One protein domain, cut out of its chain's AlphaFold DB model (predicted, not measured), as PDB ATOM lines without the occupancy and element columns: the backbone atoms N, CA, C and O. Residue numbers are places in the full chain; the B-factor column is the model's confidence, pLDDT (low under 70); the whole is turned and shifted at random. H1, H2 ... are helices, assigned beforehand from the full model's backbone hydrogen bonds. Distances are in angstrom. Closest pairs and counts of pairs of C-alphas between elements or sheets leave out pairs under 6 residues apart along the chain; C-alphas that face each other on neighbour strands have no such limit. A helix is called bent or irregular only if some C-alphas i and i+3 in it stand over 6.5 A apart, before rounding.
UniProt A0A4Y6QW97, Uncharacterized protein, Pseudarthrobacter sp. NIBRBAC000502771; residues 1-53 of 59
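Overview. This is residues 1 to 53 of the 59 residues of an uncharacterized protein of Pseudarthrobacter sp. NIBRBAC000502771 (UniProt A0A4Y6QW97). The model is an open U: the helices H2 and H3 are its two separate arms, the long link of residues 27 to 38 is its base, and the short helix H1 folds over the end of H2 where H2 begins. The middle of the U is empty, and H3, at the far end of the link, touches no helix. The printed part has 53 residues, with three named helices in the order H1, H2, H3 and no named strand, and its class is all helix. It is loose, with a radius of gyration of the C-alphas of 13.9 A, and its C-alphas span 30 by 27 by 18 A along their three main axes.

Along the chain. Begin at Met 1, the chain's first residue, with its C-alpha at (-36.602, 43.459, -1.708). The next residue opens H1, residues 2 to 7, which runs from C-alpha 2 at (-39.538, 45.980, -1.383) to C-alpha 7 at (-39.374, 47.165, 7.242), 8.7 A from first to last C-alpha. Read on through residues 8 to 13 and you reach H2, residues 14 to 26, the longest helix with 13 residues. Find its first C-alpha, that of Asn 14, at (-36.256, 54.424, -2.032); from there it runs 18.2 A to the C-alpha of Asn 26 at (-27.651, 41.667, -11.740). Residues 27 to 38 then hold no named element. After them look for C-alpha 39 at (-12.518, 54.355, 4.772), where H3, residues 39 to 50, begins; it runs 16.4 A and ends with C-alpha 50 at (-17.978, 41.438, 13.285). No helix is bent or irregular.

Arrangement. Start with H1 and H2, which touch, with 6 pairs of C-alphas within 8 A. Look at Gln 2 and Pro 15: their C-alphas, the closest of the two helices, are 5.3 A apart. H2 touches H1 with residues 14 to 19 alone. The centres of the two helices are 12.7 A apart. Their lines stand at a steep tilt of 47 degrees, and they run opposite ways. Now go on along H2: residues 23 to 28, of which 23 to 26 belong to H2, stand free, with no C-alpha 8 or more residues away along the chain within 10 A. Farther along, residues 32 to 53 stand free by the same measure, of which 39 to 50 belong to H3. H3 is apart from H1, and it is apart from H2 too, though it follows H2 in the chain: no C-alpha of H3 comes within 8 A of either helix. On the backbone N and O atoms, each O i to N i+4 pair inside H1, H2 and H3 is within hydrogen-bond range.

Size, cuts and confidence. The two C-alphas farthest apart are those of Gly 27 and Ser 51, at 33.3 A, while those of Met 1 and Asp 53, the first and last printed, are 22.9 A apart. The radius of gyration of the C-alphas is 1.40 times the 9.9 A of a compact globule of 53 residues. The printed part has no cut; it ends at residue 53 of a chain of 59. The link from H1 to H2, with 6 residues, is short, and the link from H2 to H3, with 12 residues, is long. Along that long link the C-alphas lie 12 to 17 A from the mean of all C-alphas, which is at (-27.197, 49.493, 0.042). Read the B-factor column for the model's confidence: the mean pLDDT of the printed part is 80.9, with means of 70 for H1, 88 for H2 and 86 for H3. It is under 70 at residues 1 to 3, residue 6, residues 33 to 36 and residues 52 to 53.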
ATOM      1  N   MET A   1     -37.335  42.170  -1.772       62.12
ATOM      2  CA  MET A   1     -36.602  43.459  -1.708       62.12
ATOM      3  C   MET A   1     -37.472  44.632  -1.259       62.12
ATOM      4  O   MET A   1     -37.062  45.300  -0.325       62.12
ATOM      5  N   GLN A   2     -38.655  44.883  -1.843       64.31
ATOM      6  CA  GLN A   2     -39.538  45.980  -1.383       64.31
ATOM      7  C   GLN A   2     -39.975  45.836   0.086       64.31
ATOM      8  O   GLN A   2     -39.947  46.821   0.812       64.31
ATOM      9  N   GLY A   3     -40.288  44.615   0.540       67.88
ATOM     10  CA  GLY A   3     -40.634  44.354   1.947       67.88
ATOM     11  C   GLY A   3     -39.494  44.638   2.931       67.88
ATOM     12  O   GLY A   3     -39.734  45.225   3.976       67.88
ATOM     13  N   TRP A   4     -38.248  44.313   2.564       74.94
ATOM     14  CA  TRP A   4     -37.069  44.588   3.397       74.94
ATOM     15  C   TRP A   4     -36.814  46.093   3.540       74.94
ATOM     16  O   TRP A   4     -36.616  46.584   4.642       74.94
ATOM     17  N   ALA A   5     -36.899  46.843   2.437       72.75
ATOM     18  CA  ALA A   5     -36.722  48.294   2.470       72.75
ATOM     19  C   ALA A   5     -37.795  48.981   3.335       72.75
ATOM     20  O   ALA A   5     -37.470  49.856   4.131       72.75
ATOM     21  N   LEU A   6     -39.059  48.565   3.213       68.25
ATOM     22  CA  LEU A   6     -40.148  49.130   4.011       68.25
ATOM     23  C   LEU A   6     -39.984  48.823   5.511       68.25
ATOM     24  O   LEU A   6     -40.158  49.722   6.328       68.25
ATOM     25  N   ALA A   7     -39.615  47.584   5.858       71.62
ATOM     26  CA  ALA A   7     -39.374  47.165   7.242       71.62
ATOM     27  C   ALA A   7     -38.232  47.955   7.903       71.62
ATOM     28  O   ALA A   7     -38.309  48.292   9.075       71.62
ATOM     29  N   GLN A   8     -37.219  48.332   7.119       71.69
ATOM     30  CA  GLN A   8     -36.062  49.126   7.550       71.69
ATOM     31  C   GLN A   8     -36.313  50.649   7.488       71.69
ATOM     32  O   GLN A   8     -35.380  51.451   7.456       71.69
ATOM     33  N   GLY A   9     -37.578  51.081   7.403       74.75
ATOM     34  CA  GLY A   9     -37.962  52.497   7.429       74.75
ATOM     35  C   GLY A   9     -37.667  53.278   6.143       74.75
ATOM     36  O   GLY A   9     -37.756  54.509   6.126       74.75
ATOM     37  N   TRP A  10     -37.325  52.611   5.035       80.44
ATOM     38  CA  TRP A  10     -37.079  53.303   3.771       80.44
ATOM     39  C   TRP A  10     -38.405  53.679   3.104       80.44
ATOM     40  O   TRP A  10     -39.103  52.841   2.536       80.44
ATOM     41  N   ALA A  11     -38.723  54.972   3.119       77.62
ATOM     42  CA  ALA A  11     -39.954  55.517   2.553       77.62
ATOM     43  C   ALA A  11     -39.774  56.153   1.156       77.62
ATOM     44  O   ALA A  11     -38.664  56.353   0.648       77.62
ATOM     45  N   GLY A  12     -40.902  56.502   0.528       82.62
ATOM     46  CA  GLY A  12     -40.944  57.211  -0.753       82.62
ATOM     47  C   GLY A  12     -40.414  56.370  -1.915       82.62
ATOM     48  O   GLY A  12     -40.746  55.199  -2.046       82.62
ATOM     49  N   LYS A  13     -39.565  56.962  -2.766       85.25
ATOM     50  CA  LYS A  13     -39.012  56.297  -3.966       85.25
ATOM     51  C   LYS A  13     -37.816  55.382  -3.671       85.25
ATOM     52  O   LYS A  13     -37.204  54.848  -4.596       85.25
ATOM     53  N   ASN A  14     -37.426  55.222  -2.405       84.00
ATOM     54  CA  ASN A  14     -36.256  54.424  -2.032       84.00
ATOM     55  C   ASN A  14     -36.410  52.928  -2.367       84.00
ATOM     56  O   ASN A  14     -35.480  52.382  -2.965       84.00
ATOM     57  N   PRO A  15     -37.555  52.264  -2.107       85.31
ATOM     58  CA  PRO A  15     -37.747  50.863  -2.491       85.31
ATOM     59  C   PRO A  15     -37.667  50.634  -4.008       85.31
ATOM     60  O   PRO A  15     -37.086  49.652  -4.468       85.31
ATOM     61  N   GLU A  16     -38.209  51.558  -4.803       85.88
ATOM     62  CA  GLU A  16     -38.177  51.509  -6.272       85.88
ATOM     63  C   GLU A  16     -36.756  51.700  -6.806       85.88
ATOM     64  O   GLU A  16     -36.305  50.961  -7.685       85.88
ATOM     65  N   ARG A  17     -36.020  52.663  -6.238       86.00
ATOM     66  CA  ARG A  17     -34.606  52.895  -6.555       86.00
ATOM     67  C   ARG A  17     -33.755  51.685  -6.200       86.00
ATOM     68  O   ARG A  17     -32.913  51.303  -7.006       86.00
ATOM     69  N   LEU A  18     -34.001  51.056  -5.050       84.75
ATOM     70  CA  LEU A  18     -33.315  49.830  -4.649       84.75
ATOM     71  C   LEU A  18     -33.603  48.691  -5.633       84.75
ATOM     72  O   LEU A  18     -32.677  48.029  -6.092       84.75
ATOM     73  N   ALA A  19     -34.867  48.494  -6.015       87.25
ATOM     74  CA  ALA A  19     -35.241  47.484  -7.002       87.25
ATOM     75  C   ALA A  19     -34.554  47.724  -8.356       87.25
ATOM     76  O   ALA A  19     -34.022  46.788  -8.955       87.25
ATOM     77  N   GLN A  20     -34.508  48.975  -8.825       87.75
ATOM     78  CA  GLN A  20     -33.791  49.322 -10.049       87.75
ATOM     79  C   GLN A  20     -32.289  49.057  -9.923       87.75
ATOM     80  O   GLN A  20     -31.689  48.495 -10.834       87.75
ATOM     81  N   TYR A  21     -31.695  49.428  -8.792       86.06
ATOM     82  CA  TYR A  21     -30.274  49.242  -8.535       86.06
ATOM     83  C   TYR A  21     -29.875  47.760  -8.553       86.06
ATOM     84  O   TYR A  21     -28.892  47.393  -9.193       86.06
ATOM     85  N   VAL A  22     -30.683  46.897  -7.929       88.62
ATOM     86  CA  VAL A  22     -30.493  45.437  -7.949       88.62
ATOM     87  C   VAL A  22     -30.600  44.883  -9.370       88.62
ATOM     88  O   VAL A  22     -29.738  44.110  -9.785       88.62
ATOM     89  N   ARG A  23     -31.617  45.295 -10.143       91.00
ATOM     90  CA  ARG A  23     -31.768  44.867 -11.547       91.00
ATOM     91  C   ARG A  23     -30.559  45.252 -12.391       91.00
ATOM     92  O   ARG A  23     -30.042  44.416 -13.124       91.00
ATOM     93  N   ASP A  24     -30.093  46.487 -12.253       90.50
ATOM     94  CA  ASP A  24     -28.925  46.999 -12.965       90.50
ATOM     95  C   ASP A  24     -27.666  46.172 -12.643       90.50
ATOM     96  O   ASP A  24     -26.968  45.734 -13.559       90.50
ATOM     97  N   ILE A  25     -27.389  45.909 -11.360       91.00
ATOM     98  CA  ILE A  25     -26.216  45.127 -10.930       91.00
ATOM     99  C   ILE A  25     -26.275  43.684 -11.429       91.00
ATOM    100  O   ILE A  25     -25.270  43.175 -11.942       91.00
ATOM    101  N   ASN A  26     -27.439  43.044 -11.298       90.50
ATOM    102  CA  ASN A  26     -27.651  41.667 -11.740       90.50
ATOM    103  C   ASN A  26     -27.584  41.548 -13.269       90.50
ATOM    104  O   ASN A  26     -27.126  40.534 -13.781       90.50
ATOM    105  N   GLY A  27     -27.953  42.605 -13.998       93.94
ATOM    106  CA  GLY A  27     -27.762  42.724 -15.446       93.94
ATOM    107  C   GLY A  27     -26.319  43.019 -15.877       93.94
ATOM    108  O   GLY A  27     -26.078  43.286 -17.050       93.94
ATOM    109  N   GLY A  28     -25.355  43.018 -14.951       92.50
ATOM    110  CA  GLY A  28     -23.936  43.235 -15.242       92.50
ATOM    111  C   GLY A  28     -23.505  44.702 -15.263       92.50
ATOM    112  O   GLY A  28     -22.317  44.991 -15.421       92.50
ATOM    113  N   LYS A  29     -24.421  45.651 -15.038       91.44
ATOM    114  CA  LYS A  29     -24.051  47.061 -14.893       91.44
ATOM    115  C   LYS A  29     -23.232  47.231 -13.616       91.44
ATOM    116  O   LYS A  29     -23.478  46.608 -12.580       91.44
ATOM    117  N   ARG A  30     -22.235  48.106 -13.678       86.19
ATOM    118  CA  ARG A  30     -21.443  48.528 -12.519       86.19
ATOM    119  C   ARG A  30     -21.619  50.038 -12.369       86.19
ATOM    120  O   ARG A  30     -20.946  50.799 -13.064       86.19
ATOM    121  N   PRO A  31     -22.589  50.490 -11.552       78.50
ATOM    122  CA  PRO A  31     -22.829  51.911 -11.336       78.50
ATOM    123  C   PRO A  31     -21.550  52.599 -10.849       78.50
ATOM    124  O   PRO A  31     -20.920  52.132  -9.903       78.50
ATOM    125  N   ARG A  32     -21.160  53.716 -11.480       75.00
ATOM    126  CA  ARG A  32     -20.039  54.531 -10.990       75.00
ATOM    127  C   ARG A  32     -20.461  55.150  -9.660       75.00
ATOM    128  O   ARG A  32     -21.254  56.089  -9.644       75.00
ATOM    129  N   ALA A  33     -19.966  54.604  -8.553       69.62
ATOM    130  CA  ALA A  33     -20.161  55.197  -7.239       69.62
ATOM    131  C   ALA A  33     -19.523  56.596  -7.244       69.62
ATOM    132  O   ALA A  33     -18.314  56.732  -7.411       69.62
ATOM    133  N   ARG A  34     -20.349  57.646  -7.139       64.25
ATOM    134  CA  ARG A  34     -19.878  59.046  -7.123       64.25
ATOM    135  C   ARG A  34     -19.220  59.435  -5.801       64.25
ATOM    136  O   ARG A  34     -18.439  60.376  -5.782       64.25
ATOM    137  N   HIS A  35     -19.508  58.702  -4.731       65.25
ATOM    138  CA  HIS A  35     -18.893  58.892  -3.429       65.25
ATOM    139  C   HIS A  35     -18.298  57.567  -2.981       65.25
ATOM    140  O   HIS A  35     -19.020  56.600  -2.741       65.25
ATOM    141  N   VAL A  36     -16.970  57.527  -2.899       68.81
ATOM    142  CA  VAL A  36     -16.289  56.515  -2.100       68.81
ATOM    143  C   VAL A  36     -16.713  56.797  -0.662       68.81
ATOM    144  O   VAL A  36     -16.491  57.903  -0.163       68.81
ATOM    145  N   LEU A  37     -17.411  55.849  -0.031       77.69
ATOM    146  CA  LEU A  37     -17.632  55.912   1.411       77.69
ATOM    147  C   LEU A  37     -16.261  56.056   2.065       77.69
ATOM    148  O   LEU A  37     -15.323  55.358   1.679       77.69
ATOM    149  N   ARG A  38     -16.129  56.995   3.002       84.62
ATOM    150  CA  ARG A  38     -14.848  57.205   3.674       84.62
ATOM    151  C   ARG A  38     -14.396  55.892   4.328       84.62
ATOM    152  O   ARG A  38     -15.221  55.133   4.833       84.62
ATOM    153  N   THR A  39     -13.096  55.617   4.286       85.25
ATOM    154  CA  THR A  39     -12.518  54.355   4.772       85.25
ATOM    155  C   THR A  39     -12.861  54.083   6.235       85.25
ATOM    156  O   THR A  39     -13.237  52.966   6.566       85.25
ATOM    157  N   ASP A  40     -12.845  55.117   7.076       88.31
ATOM    158  CA  ASP A  40     -13.248  55.048   8.486       88.31
ATOM    159  C   ASP A  40     -14.693  54.562   8.666       88.31
ATOM    160  O   ASP A  40     -14.972  53.731   9.525       88.31
ATOM    161  N   TYR A  41     -15.606  55.023   7.816       86.75
ATOM    162  CA  TYR A  41     -16.989  54.566   7.831       86.75
ATOM    163  C   TYR A  41     -17.115  53.101   7.389       86.75
ATOM    164  O   TYR A  41     -17.920  52.355   7.939       86.75
ATOM    165  N   ILE A  42     -16.302  52.661   6.426       87.94
ATOM    166  CA  ILE A  42     -16.270  51.254   6.001       87.94
ATOM    167  C   ILE A  42     -15.752  50.362   7.133       87.94
ATOM    168  O   ILE A  42     -16.321  49.300   7.381       87.94
ATOM    169  N   ASP A  43     -14.696  50.785   7.823       89.56
ATOM    170  CA  ASP A  43     -14.113  50.018   8.922       89.56
ATOM    171  C   ASP A  43     -15.061  49.951  10.125       89.56
ATOM    172  O   ASP A  43     -15.234  48.877  10.699       89.56
ATOM    173  N   TYR A  44     -15.783  51.039  10.418       88.56
ATOM    174  CA  TYR A  44     -16.892  51.032  11.373       88.56
ATOM    175  C   TYR A  44     -17.969  49.997  11.009       88.56
ATOM    176  O   TYR A  44     -18.354  49.187  11.851       88.56
ATOM    177  N   LEU A  45     -18.426  49.965   9.749       86.06
ATOM    178  CA  LEU A  45     -19.434  48.994   9.301       86.06
ATOM    179  C   LEU A  45     -18.936  47.546   9.412       86.06
ATOM    180  O   LEU A  45     -19.694  46.659   9.801       86.06
ATOM    181  N   ARG A  46     -17.660  47.298   9.095       88.56
ATOM    182  CA  ARG A  46     -17.032  45.975   9.244       88.56
ATOM    183  C   ARG A  46     -16.951  45.551  10.704       88.56
ATOM    184  O   ARG A  46     -17.248  44.400  11.005       88.56
ATOM    185  N   GLN A  47     -16.559  46.465  11.590       87.44
ATOM    186  CA  GLN A  47     -16.494  46.202  13.021       87.44
ATOM    187  C   GLN A  47     -17.882  45.894  13.585       87.44
ATOM    188  O   GLN A  47     -18.013  44.912  14.305       87.44
ATOM    189  N   LYS A  48     -18.909  46.662  13.193       82.06
ATOM    190  CA  LYS A  48     -20.308  46.435  13.583       82.06
ATOM    191  C   LYS A  48     -20.809  45.042  13.167       82.06
ATOM    192  O   LYS A  48     -21.417  44.337  13.961       82.06
ATOM    193  N   LEU A  49     -20.508  44.616  11.938       83.12
ATOM    194  CA  LEU A  49     -20.836  43.262  11.465       83.12
ATOM    195  C   LEU A  49     -20.086  42.172  12.246       83.12
ATOM    196  O   LEU A  49     -20.654  41.126  12.547       83.12
ATOM    197  N   ALA A  50     -18.809  42.401  12.565       83.38
ATOM    198  CA  ALA A  50     -17.978  41.438  13.285       83.38
ATOM    199  C   ALA A  50     -18.339  41.317  14.773       83.38
ATOM    200  O   ALA A  50     -18.133  40.256  15.356       83.38
ATOM    201  N   SER A  51     -18.867  42.378  15.389       80.94
ATOM    202  CA  SER A  51     -19.288  42.362  16.792       80.94
ATOM    203  C   SER A  51     -20.626  41.657  17.014       80.94
ATOM    204  O   SER A  51     -20.989  41.454  18.169       80.94
ATOM    205  N   GLY A  52     -21.360  41.292  15.952       68.00
ATOM    206  CA  GLY A  52     -22.726  40.760  16.066       68.00
ATOM    207  C   GLY A  52     -23.712  41.761  16.677       68.00
ATOM    208  O   GLY A  52     -24.846  41.412  16.973       68.00
ATOM    209  N   ASP A  53     -23.267  43.005  16.854       61.34
ATOM    210  CA  ASP A  53     -24.013  44.104  17.453       61.34
ATOM    211  C   ASP A  53     -24.741  44.824  16.315       61.34
ATOM    212  O   ASP A  53     -24.450  45.970  15.951       61.34
TER     213      ASP A  53